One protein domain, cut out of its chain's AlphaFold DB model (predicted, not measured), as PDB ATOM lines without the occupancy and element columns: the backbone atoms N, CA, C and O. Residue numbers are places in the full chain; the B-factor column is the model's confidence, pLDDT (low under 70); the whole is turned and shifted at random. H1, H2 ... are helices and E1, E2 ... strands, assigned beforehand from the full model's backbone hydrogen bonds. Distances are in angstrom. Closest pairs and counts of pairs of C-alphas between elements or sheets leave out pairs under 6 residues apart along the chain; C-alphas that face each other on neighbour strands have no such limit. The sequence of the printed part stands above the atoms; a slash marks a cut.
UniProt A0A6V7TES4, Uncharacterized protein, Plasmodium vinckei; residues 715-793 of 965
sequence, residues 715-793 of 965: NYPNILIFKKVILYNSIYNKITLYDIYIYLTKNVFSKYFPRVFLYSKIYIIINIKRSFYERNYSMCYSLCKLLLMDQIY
ATOM      1  N   ASN A 715       8.254 -34.707  34.118       41.28
ATOM      2  CA  ASN A 715       7.346 -35.119  33.032       41.28
ATOM      3  C   ASN A 715       6.213 -34.114  32.721       41.28
ATOM      4  O   ASN A 715       5.068 -34.296  33.113       41.28
ATOM      5  N   TYR A 716       6.533 -33.083  31.927       43.06
ATOM      6  CA  TYR A 716       5.557 -32.198  31.270       43.06
ATOM      7  C   TYR A 716       5.791 -32.198  29.745       43.06
ATOM      8  O   TYR A 716       6.942 -32.006  29.331       43.06
ATOM      9  N   PRO A 717       4.755 -32.320  28.888       44.97
ATOM     10  CA  PRO A 717       4.919 -32.347  27.425       44.97
ATOM     11  C   PRO A 717       5.566 -31.070  26.864       44.97
ATOM     12  O   PRO A 717       6.345 -31.127  25.912       44.97
ATOM     13  N   ASN A 718       5.359 -29.922  27.518       52.34
ATOM     14  CA  ASN A 718       5.985 -28.649  27.143       52.34
ATOM     15  C   ASN A 718       7.527 -28.693  27.173       52.34
ATOM     16  O   ASN A 718       8.172 -27.964  26.422       52.34
ATOM     17  N   ILE A 719       8.145 -29.587  27.958       57.69
ATOM     18  CA  ILE A 719       9.608 -29.777  27.956       57.69
ATOM     19  C   ILE A 719      10.087 -30.316  26.598       57.69
ATOM     20  O   ILE A 719      11.145 -29.911  26.115       57.69
ATOM     21  N   LEU A 720       9.307 -31.185  25.945       54.75
ATOM     22  CA  LEU A 720       9.616 -31.684  24.601       54.75
ATOM     23  C   LEU A 720       9.472 -30.569  23.557       54.75
ATOM     24  O   LEU A 720      10.324 -30.447  22.680       54.75
ATOM     25  N   ILE A 721       8.464 -29.701  23.693       60.28
ATOM     26  CA  ILE A 721       8.284 -28.521  22.831       60.28
ATOM     27  C   ILE A 721       9.483 -27.565  22.972       60.28
ATOM     28  O   ILE A 721      10.103 -27.198  21.972       60.28
ATOM     29  N   PHE A 722       9.905 -27.232  24.197       59.41
ATOM     30  CA  PHE A 722      11.062 -26.355  24.424       59.41
ATOM     31  C   PHE A 722      12.411 -26.971  24.011       59.41
ATOM     32  O   PHE A 722      13.337 -26.226  23.687       59.41
ATOM     33  N   LYS A 723      12.526 -28.307  23.956       65.31
ATOM     34  CA  LYS A 723      13.674 -29.008  23.349       65.31
ATOM     35  C   LYS A 723      13.617 -29.050  21.812       65.31
ATOM     36  O   LYS A 723      14.670 -29.068  21.176       65.31
ATOM     37  N   LYS A 724      12.423 -29.032  21.199       67.81
ATOM     38  CA  LYS A 724      12.246 -28.928  19.734       67.81
ATOM     39  C   LYS A 724      12.610 -27.534  19.198       67.81
ATOM     40  O   LYS A 724      13.128 -27.433  18.088       67.81
ATOM     41  N   VAL A 725      12.406 -26.460  19.969       73.81
ATOM     42  CA  VAL A 725      12.780 -25.090  19.561       73.81
ATOM     43  C   VAL A 725      14.301 -24.882  19.647       73.81
ATOM     44  O   VAL A 725      14.848 -24.581  20.709       73.81
ATOM     45  N   ILE A 726      14.990 -25.014  18.510       76.38
ATOM     46  CA  ILE A 726      16.443 -24.807  18.385       76.38
ATOM     47  C   ILE A 726      16.748 -23.331  18.088       76.38
ATOM     48  O   ILE A 726      16.425 -22.794  17.021       76.38
ATOM     49  N   LEU A 727      17.426 -22.655  19.017       77.44
ATOM     50  CA  LEU A 727      17.792 -21.246  18.868       77.44
ATOM     51  C   LEU A 727      19.159 -21.083  18.196       77.44
ATOM     52  O   LEU A 727      19.268 -20.287  17.259       77.44
ATOM     53  N   TYR A 728      20.147 -21.900  18.561       78.44
ATOM     54  CA  TYR A 728      21.450 -21.962  17.895       78.44
ATOM     55  C   TYR A 728      21.823 -23.403  17.540       78.44
ATOM     56  O   TYR A 728      21.564 -24.325  18.312       78.44
ATOM     57  N   ASN A 729      22.444 -23.584  16.370       77.94
ATOM     58  CA  ASN A 729      22.979 -24.868  15.928       77.94
ATOM     59  C   ASN A 729      24.313 -24.699  15.181       77.94
ATOM     60  O   ASN A 729      24.505 -23.763  14.388       77.94
ATOM     61  N   SER A 730      25.227 -25.626  15.434       74.44
ATOM     62  CA  SER A 730      26.560 -25.743  14.843       74.44
ATOM     63  C   SER A 730      27.102 -27.145  15.108       74.44
ATOM     64  O   SER A 730      26.637 -27.793  16.041       74.44
ATOM     65  N   ILE A 731      28.109 -27.568  14.337       59.84
ATOM     66  CA  ILE A 731      28.722 -28.911  14.386       59.84
ATOM     67  C   ILE A 731      29.015 -29.369  15.829       59.84
ATOM     68  O   ILE A 731      28.743 -30.509  16.177       59.84
ATOM     69  N   TYR A 732      29.496 -28.458  16.679       58.53
ATOM     70  CA  TYR A 732      29.929 -28.752  18.051       58.53
ATOM     71  C   TYR A 732      28.965 -28.282  19.152       58.53
ATOM     72  O   TYR A 732      29.256 -28.465  20.329       58.53
ATOM     73  N   ASN A 733      27.879 -27.576  18.819       73.69
ATOM     74  CA  ASN A 733      27.035 -26.909  19.817       73.69
ATOM     75  C   ASN A 733      25.609 -26.657  19.310       73.69
ATOM     76  O   ASN A 733      25.408 -25.935  18.326       73.69
ATOM     77  N   LYS A 734      24.628 -27.162  20.065       79.56
ATOM     78  CA  LYS A 734      23.181 -26.981  19.883       79.56
ATOM     79  C   LYS A 734      22.605 -26.366  21.160       79.56
ATOM     80  O   LYS A 734      22.882 -26.864  22.243       79.56
ATOM     81  N   ILE A 735      21.825 -25.291  21.037       78.62
ATOM     82  CA  ILE A 735      21.160 -24.621  22.169       78.62
ATOM     83  C   ILE A 735      19.666 -24.529  21.871       78.62
ATOM     84  O   ILE A 735      19.249 -23.909  20.884       78.62
ATOM     85  N   THR A 736      18.868 -25.153  22.729       81.81
ATOM     86  CA  THR A 736      17.404 -25.153  22.689       81.81
ATOM     87  C   THR A 736      16.821 -24.095  23.628       81.81
ATOM     88  O   THR A 736      17.508 -23.543  24.490       81.81
ATOM     89  N   LEU A 737      15.525 -23.810  23.492       76.75
ATOM     90  CA  LEU A 737      14.804 -22.925  24.411       76.75
ATOM     91  C   LEU A 737      14.776 -23.484  25.853       76.75
ATOM     92  O   LEU A 737      14.819 -22.712  26.813       76.75
ATOM     93  N   TYR A 738      14.814 -24.810  26.020       76.06
ATOM     94  CA  TYR A 738      14.968 -25.465  27.327       76.06
ATOM     95  C   TYR A 738      16.337 -25.185  27.981       76.06
ATOM     96  O   TYR A 738      16.413 -24.951  29.189       76.06
ATOM     97  N   ASP A 739      17.415 -25.119  27.196       76.19
ATOM     98  CA  ASP A 739      18.755 -24.802  27.712       76.19
ATOM     99  C   ASP A 739      18.852 -23.330  28.147       76.19
ATOM    100  O   ASP A 739      19.470 -23.011  29.167       76.19
ATOM    101  N   ILE A 740      18.152 -22.430  27.437       78.94
ATOM    102  CA  ILE A 740      17.978 -21.035  27.872       78.94
ATOM    103  C   ILE A 740      17.228 -20.958  29.202       78.94
ATOM    104  O   ILE A 740      17.685 -20.272  30.121       78.94
ATOM    105  N   TYR A 741      16.109 -21.676  29.327       75.00
ATOM    106  CA  TYR A 741      15.350 -21.756  30.574       75.00
ATOM    107  C   TYR A 741      16.240 -22.227  31.737       75.00
ATOM    108  O   TYR A 741      16.249 -21.604  32.802       75.00
ATOM    109  N   ILE A 742      17.065 -23.258  31.525       75.38
ATOM    110  CA  ILE A 742      18.033 -23.746  32.518       75.38
ATOM    111  C   ILE A 742      19.075 -22.680  32.889       75.38
ATOM    112  O   ILE A 742      19.320 -22.481  34.080       75.38
ATOM    113  N   TYR A 743      19.679 -21.976  31.928       78.12
ATOM    114  CA  TYR A 743      20.691 -20.945  32.211       78.12
ATOM    115  C   TYR A 743      20.116 -19.780  33.035       78.12
ATOM    116  O   TYR A 743      20.742 -19.329  33.997       78.12
ATOM    117  N   LEU A 744      18.903 -19.321  32.703       78.50
ATOM    118  CA  LEU A 744      18.226 -18.239  33.425       78.50
ATOM    119  C   LEU A 744      17.795 -18.665  34.841       78.50
ATOM    120  O   LEU A 744      17.933 -17.885  35.783       78.50
ATOM    121  N   THR A 745      17.315 -19.901  35.017       68.31
ATOM    122  CA  THR A 745      16.792 -20.391  36.308       68.31
ATOM    123  C   THR A 745      17.868 -20.925  37.257       68.31
ATOM    124  O   THR A 745      17.790 -20.649  38.454       68.31
ATOM    125  N   LYS A 746      18.909 -21.621  36.771       70.56
ATOM    126  CA  LYS A 746      20.015 -22.140  37.611       70.56
ATOM    127  C   LYS A 746      21.052 -21.081  38.012       70.56
ATOM    128  O   LYS A 746      21.944 -21.370  38.806       70.56
ATOM    129  N   ASN A 747      20.953 -19.860  37.488       72.19
ATOM    130  CA  ASN A 747      21.814 -18.741  37.863       72.19
ATOM    131  C   ASN A 747      21.792 -18.508  39.391       72.19
ATOM    132  O   ASN A 747      20.721 -18.358  39.964       72.19
ATOM    133  N   VAL A 748      22.955 -18.408  40.053       64.56
ATOM    134  CA  VAL A 748      23.084 -18.254  41.525       64.56
ATOM    135  C   VAL A 748      22.210 -17.123  42.088       64.56
ATOM    136  O   VAL A 748      21.694 -17.221  43.201       64.56
ATOM    137  N   PHE A 749      21.999 -16.062  41.307       67.81
ATOM    138  CA  PHE A 749      21.183 -14.918  41.708       67.81
ATOM    139  C   PHE A 749      19.663 -15.137  41.593       67.81
ATOM    140  O   PHE A 749      18.916 -14.385  42.217       67.81
ATOM    141  N   SER A 750      19.184 -16.134  40.836       66.88
ATOM    142  CA  SER A 750      17.746 -16.354  40.579       66.88
ATOM    143  C   SER A 750      16.947 -16.548  41.871       66.88
ATOM    144  O   SER A 750      15.869 -15.976  42.020       66.88
ATOM    145  N   LYS A 751      17.545 -17.242  42.851       70.06
ATOM    146  CA  LYS A 751      17.015 -17.491  44.204       70.06
ATOM    147  C   LYS A 751      16.633 -16.220  44.978       70.06
ATOM    148  O   LYS A 751      15.885 -16.304  45.946       70.06
ATOM    149  N   TYR A 752      17.144 -15.052  44.581       69.06
ATOM    150  CA  TYR A 752      16.879 -13.769  45.239       69.06
ATOM    151  C   TYR A 752      15.849 -12.897  44.497       69.06
ATOM    152  O   TYR A 752      15.598 -11.770  44.937       69.06
ATOM    153  N   PHE A 753      15.261 -13.371  43.389       76.06
ATOM    154  CA  PHE A 753      14.326 -12.613  42.547       76.06
ATOM    155  C   PHE A 753      12.916 -13.232  42.525       76.06
ATOM    156  O   PHE A 753      12.781 -14.449  42.622       76.06
ATOM    157  N   PRO A 754      11.847 -12.424  42.361       72.94
ATOM    158  CA  PRO A 754      10.511 -12.953  42.075       72.94
ATOM    159  C   PRO A 754      10.516 -13.774  40.775       72.94
ATOM    160  O   PRO A 754      11.128 -13.333  39.802       72.94
ATOM    161  N   ARG A 755       9.797 -14.909  40.717       68.62
ATOM    162  CA  ARG A 755       9.750 -15.788  39.525       68.62
ATOM    163  C   ARG A 755       9.421 -15.015  38.237       68.62
ATOM    164  O   ARG A 755      10.163 -15.110  37.266       68.62
ATOM    165  N   VAL A 756       8.395 -14.159  38.275       67.44
ATOM    166  CA  VAL A 756       7.966 -13.287  37.157       67.44
ATOM    167  C   VAL A 756       9.100 -12.384  36.639       67.44
ATOM    168  O   VAL A 756       9.178 -12.084  35.450       67.44
ATOM    169  N   PHE A 757      10.033 -11.970  37.503       72.00
ATOM    170  CA  PHE A 757      11.140 -11.095  37.112       72.00
ATOM    171  C   PHE A 757      12.239 -11.821  36.313       72.00
ATOM    172  O   PHE A 757      12.943 -11.172  35.536       72.00
ATOM    173  N   LEU A 758      12.364 -13.150  36.443       70.75
ATOM    174  CA  LEU A 758      13.349 -13.958  35.704       70.75
ATOM    175  C   LEU A 758      13.077 -13.980  34.191       70.75
ATOM    176  O   LEU A 758      14.012 -14.086  33.403       70.75
ATOM    177  N   TYR A 759      11.820 -13.808  33.781       69.44
ATOM    178  CA  TYR A 759      11.422 -13.721  32.370       69.44
ATOM    179  C   TYR A 759      11.326 -12.272  31.872       69.44
ATOM    180  O   TYR A 759      10.976 -12.018  30.723       69.44
ATOM    181  N   SER A 760      11.664 -11.287  32.714       75.94
ATOM    182  CA  SER A 760      11.631  -9.885  32.303       75.94
ATOM    183  C   SER A 760      12.706  -9.583  31.251       75.94
ATOM    184  O   SER A 760      13.879  -9.936  31.409       75.94
ATOM    185  N   LYS A 761      12.330  -8.813  30.222       77.50
ATOM    186  CA  LYS A 761      13.233  -8.267  29.189       77.50
ATOM    187  C   LYS A 761      14.552  -7.726  29.766       77.50
ATOM    188  O   LYS A 761      15.613  -7.930  29.184       77.50
ATOM    189  N   ILE A 762      14.504  -7.052  30.918       74.88
ATOM    190  CA  ILE A 762      15.691  -6.465  31.558       74.88
ATOM    191  C   ILE A 762      16.625  -7.561  32.100       74.88
ATOM    192  O   ILE A 762      17.837  -7.468  31.907       74.88
ATOM    193  N   TYR A 763      16.087  -8.606  32.739       77.56
ATOM    194  CA  TYR A 763      16.883  -9.741  33.212       77.56
ATOM    195  C   TYR A 763      17.543 -10.487  32.043       77.56
ATOM    196  O   TYR A 763      18.734 -10.794  32.109       77.56
ATOM    197  N   ILE A 764      16.818 -10.696  30.939       79.25
ATOM    198  CA  ILE A 764      17.358 -11.325  29.724       79.25
ATOM    199  C   ILE A 764      18.483 -10.465  29.117       79.25
ATOM    200  O   ILE A 764      19.567 -10.982  28.857       79.25
ATOM    201  N   ILE A 765      18.305  -9.140  29.000       79.00
ATOM    202  CA  ILE A 765      19.350  -8.208  28.519       79.00
ATOM    203  C   ILE A 765      20.615  -8.234  29.398       79.00
ATOM    204  O   ILE A 765      21.728  -8.132  28.881       79.00
ATOM    205  N   ILE A 766      20.487  -8.407  30.716       77.62
ATOM    206  CA  ILE A 766      21.654  -8.526  31.607       77.62
ATOM    207  C   ILE A 766      22.359  -9.876  31.415       77.62
ATOM    208  O   ILE A 766      23.587  -9.909  31.386       77.62
ATOM    209  N   ASN A 767      21.616 -10.966  31.196       78.00
ATOM    210  CA  ASN A 767      22.199 -12.271  30.863       78.00
ATOM    211  C   ASN A 767      22.853 -12.301  29.464       78.00
ATOM    212  O   ASN A 767      23.848 -13.001  29.285       78.00
ATOM    213  N   ILE A 768      22.372 -11.500  28.504       80.50
ATOM    214  CA  ILE A 768      23.046 -11.253  27.214       80.50
ATOM    215  C   ILE A 768      24.416 -10.607  27.447       80.50
ATOM    216  O   ILE A 768      25.429 -11.139  26.989       80.50
ATOM    217  N   LYS A 769      24.472  -9.504  28.216       77.75
ATOM    218  CA  LYS A 769      25.748  -8.855  28.569       77.75
ATOM    219  C   LYS A 769      26.681  -9.827  29.293       77.75
ATOM    220  O   LYS A 769      27.837  -9.958  28.898       77.75
ATOM    221  N   ARG A 770      26.159 -10.560  30.284       79.94
ATOM    222  CA  ARG A 770      26.887 -11.599  31.023       79.94
ATOM    223  C   ARG A 770      27.514 -12.631  30.082       79.94
ATOM    224  O   ARG A 770      28.728 -12.784  30.096       79.94
ATOM    225  N   SER A 771      26.708 -13.271  29.234       77.38
ATOM    226  CA  SER A 771      27.168 -14.308  28.297       77.38
ATOM    227  C   SER A 771      28.252 -13.782  27.351       77.38
ATOM    228  O   SER A 771      29.199 -14.499  27.045       77.38
ATOM    229  N   PHE A 772      28.157 -12.518  26.917       77.56
ATOM    230  CA  PHE A 772      29.184 -11.889  26.085       77.56
ATOM    231  C   PHE A 772      30.510 -11.675  26.835       77.56
ATOM    232  O   PHE A 772      31.568 -11.991  26.294       77.56
ATOM    233  N   TYR A 773      30.478 -11.177  28.078       73.31
ATOM    234  CA  TYR A 773      31.690 -10.988  28.888       73.31
ATOM    235  C   TYR A 773      32.292 -12.314  29.393       73.31
ATOM    236  O   TYR A 773      33.512 -12.427  29.476       73.31
ATOM    237  N   GLU A 774      31.467 -13.341  29.619       73.25
ATOM    238  CA  GLU A 774      31.879 -14.737  29.860       73.25
ATOM    239  C   GLU A 774      32.416 -15.439  28.587       73.25
ATOM    240  O   GLU A 774      32.773 -16.612  28.639       73.25
ATOM    241  N   ARG A 775      32.481 -14.741  27.437       77.31
ATOM    242  CA  ARG A 775      32.867 -15.258  26.103       77.31
ATOM    243  C   ARG A 775      31.984 -16.397  25.563       77.31
ATOM    244  O   ARG A 775      32.308 -17.000  24.542       77.31
ATOM    245  N   ASN A 776      30.834 -16.661  26.183       82.12
ATOM    246  CA  ASN A 776      29.843 -17.625  25.714       82.12
ATOM    247  C   ASN A 776      28.973 -17.002  24.603       82.12
ATOM    248  O   ASN A 776      27.814 -16.619  24.796       82.12
ATOM    249  N   TYR A 777      29.570 -16.850  23.418       82.88
ATOM    250  CA  TYR A 777      28.938 -16.165  22.291       82.88
ATOM    251  C   TYR A 777      27.722 -16.915  21.735       82.88
ATOM    252  O   TYR A 777      26.773 -16.262  21.307       82.88
ATOM    253  N   SER A 778      27.704 -18.252  21.771       83.06
ATOM    254  CA  SER A 778      26.559 -19.062  21.323       83.06
ATOM    255  C   SER A 778      25.335 -18.848  22.218       83.06
ATOM    256  O   SER A 778      24.226 -18.668  21.708       83.06
ATOM    257  N   MET A 779      25.525 -18.766  23.540       83.38
ATOM    258  CA  MET A 779      24.447 -18.424  24.470       83.38
ATOM    259  C   MET A 779      23.985 -16.971  24.305       83.38
ATOM    260  O   MET A 779      22.785 -16.708  24.232       83.38
ATOM    261  N   CYS A 780      24.926 -16.031  24.159       83.50
ATOM    262  CA  CYS A 780      24.629 -14.622  23.889       83.50
ATOM    263  C   CYS A 780      23.780 -14.445  22.615       83.50
ATOM    264  O   CYS A 780      22.722 -13.814  22.656       83.50
ATOM    265  N   TYR A 781      24.188 -15.078  21.511       86.56
ATOM    266  CA  TYR A 781      23.443 -15.110  20.252       86.56
ATOM    267  C   TYR A 781      22.028 -15.678  20.439       86.56
ATOM    268  O   TYR A 781      21.062 -15.109  19.934       86.56
ATOM    269  N   SER A 782      21.890 -16.774  21.193       83.88
ATOM    270  CA  SER A 782      20.606 -17.459  21.403       83.88
ATOM    271  C   SER A 782      19.625 -16.619  22.230       83.88
ATOM    272  O   SER A 782      18.456 -16.504  21.863       83.88
ATOM    273  N   LEU A 783      20.107 -15.968  23.296       83.75
ATOM    274  CA  LEU A 783      19.331 -15.018  24.103       83.75
ATOM    275  C   LEU A 783      18.919 -13.777  23.291       83.75
ATOM    276  O   LEU A 783      17.784 -13.317  23.399       83.75
ATOM    277  N   CYS A 784      19.815 -13.245  22.454       84.94
ATOM    278  CA  CYS A 784      19.487 -12.147  21.547       84.94
ATOM    279  C   CYS A 784      18.441 -12.552  20.499       84.94
ATOM    280  O   CYS A 784      17.509 -11.792  20.251       84.94
ATOM    281  N   LYS A 785      18.572 -13.744  19.898       84.81
ATOM    282  CA  LYS A 785      17.615 -14.274  18.916       84.81
ATOM    283  C   LYS A 785      16.213 -14.401  19.516       84.81
ATOM    284  O   LYS A 785      15.261 -14.027  18.845       84.81
ATOM    285  N   LEU A 786      16.095 -14.870  20.761       83.94
ATOM    286  CA  LEU A 786      14.820 -14.948  21.483       83.94
ATOM    287  C   LEU A 786      14.129 -13.575  21.534       83.94
ATOM    288  O   LEU A 786      13.015 -13.437  21.041       83.94
ATOM    289  N   LEU A 787      14.824 -12.532  22.002       82.69
ATOM    290  CA  LEU A 787      14.263 -11.173  22.045       82.69
ATOM    291  C   LEU A 787      13.961 -10.592  20.648       82.69
ATOM    292  O   LEU A 787      13.044  -9.788  20.506       82.69
ATOM    293  N   LEU A 788      14.710 -10.972  19.608       83.25
ATOM    294  CA  LEU A 788      14.425 -10.542  18.232       83.25
ATOM    295  C   LEU A 788      13.191 -11.241  17.635       83.25
ATOM    296  O   LEU A 788      12.480 -10.612  16.857       83.25
ATOM    297  N   MET A 789      12.896 -12.486  18.027       79.62
ATOM    298  CA  MET A 789      11.656 -13.177  17.639       79.62
ATOM    299  C   MET A 789      10.418 -12.489  18.240       79.62
ATOM    300  O   MET A 789       9.425 -12.322  17.538       79.62
ATOM    301  N   ASP A 790      10.531 -11.949  19.457       75.69
ATOM    302  CA  ASP A 790       9.528 -11.070  20.088       75.69
ATOM    303  C   ASP A 790       9.490  -9.637  19.484       75.69
ATOM    304  O   ASP A 790       8.883  -8.724  20.046       75.69
ATOM    305  N   GLN A 791      10.179  -9.392  18.360       75.44
ATOM    306  CA  GLN A 791      10.338  -8.084  17.700       75.44
ATOM    307  C   GLN A 791      10.996  -6.989  18.577       75.44
ATOM    308  O   GLN A 791      10.851  -5.785  18.330       75.44
ATOM    309  N   ILE A 792      11.775  -7.369  19.597       75.12
ATOM    310  CA  ILE A 792      12.386  -6.443  20.565       75.12
ATOM    311  C   ILE A 792      13.723  -5.898  20.033       75.12
ATOM    312  O   ILE A 792      14.816  -6.179  20.528       75.12
ATOM    313  N   TYR A 793      13.612  -5.048  19.014       75.25
ATOM    314  CA  TYR A 793      14.708  -4.335  18.349       75.25
ATOM    315  C   TYR A 793      15.296  -3.182  19.200       75.25
ATOM    316  O   TYR A 793      15.255  -2.011  18.799       75.25
TER     317      TYR A 793
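Overview. This is residues 715 to 793 of the 965 residues of an uncharacterized protein of Plasmodium vinckei (UniProt A0A6V7TES4). A helical hairpin, H4 and H5, has a small strand hairpin, E1 and E2, packed on H5, while H2 runs crosswise to both hairpin helices. H1 lies at one end of the domain and makes a corner with the start of H2; the four-residue H3 lies near the other end of H2. The printed part has 79 residues, in the order H1 E1 E2 H2 H3 H4 H5: five named helices and two named strands, which form an antiparallel sheet in the order E1 - E2. The class is mostly helix, and the whole is compact and rounded, with a radius of gyration of the C-alphas of 12.6 A and spans of 35 by 33 by 26 A.

Arrangement. Start at H1, residues 717 to 724, and go on to E1, residues 726 to 730, and E2, residues 733 to 736. These strands are a hairpin, antiparallel at 176 degrees; look for N 727 and O 735, 2.9 A apart, and N 730 and O 733, 2.9 A apart, both within hydrogen-bond range. H2, residues 737 to 746, touches H1, with the closest C-alphas, Phe 722 and Tyr 738, 4.9 A apart; at 72 degrees they are only just about perpendicular. H3, residues 755 to 758, is close to H2 but not clearly touching, its Leu 758 C-alpha 6.9 A from that of Leu 744. Next come H4, residues 761 to 773, and H5, residues 777 to 789, a helical hairpin that touches at a shallow tilt of 24 degrees, opposite ways, closest at the C-alphas of Ile 768 and Cys 780, 5.0 A apart. H5 only just touches H2, with 3 pairs of C-alphas within 8 A, through its residues 779 to 783 alone; the closest C-alphas are Ile 740 and Leu 783, 7.2 A apart. The closest C-alphas of E1 and H5, Leu 727 and Ser 782, are 5.4 A apart. H1 and H5 are apart. In H1, H2, H4 and H5 every O i to N i+4 pair is within hydrogen-bond range; H3 is too short for such a pair.

Along the chain. Find C-alpha 717 at (4.919, -32.347, 27.425); from there H1 runs 11.2 A to C-alpha 724. E1 covers 10.8 A, E2 10.2 A, H2 14.2 A and H3 5.6 A. Find C-alpha 761 at (13.233, -8.267, 29.189), where H4 begins its 18.7 A. H5 runs 18.1 A to C-alpha 789 at (11.656, -13.177, 17.639).

Size, cuts and confidence. The C-alphas farthest apart are those of Ile 731 and Pro 754, 36.8 A. The printed part has no cut, and no link is long. Mean pLDDT of the printed part is 73.5; look for low confidence, under 70, in 20 residues, among them 715 to 724.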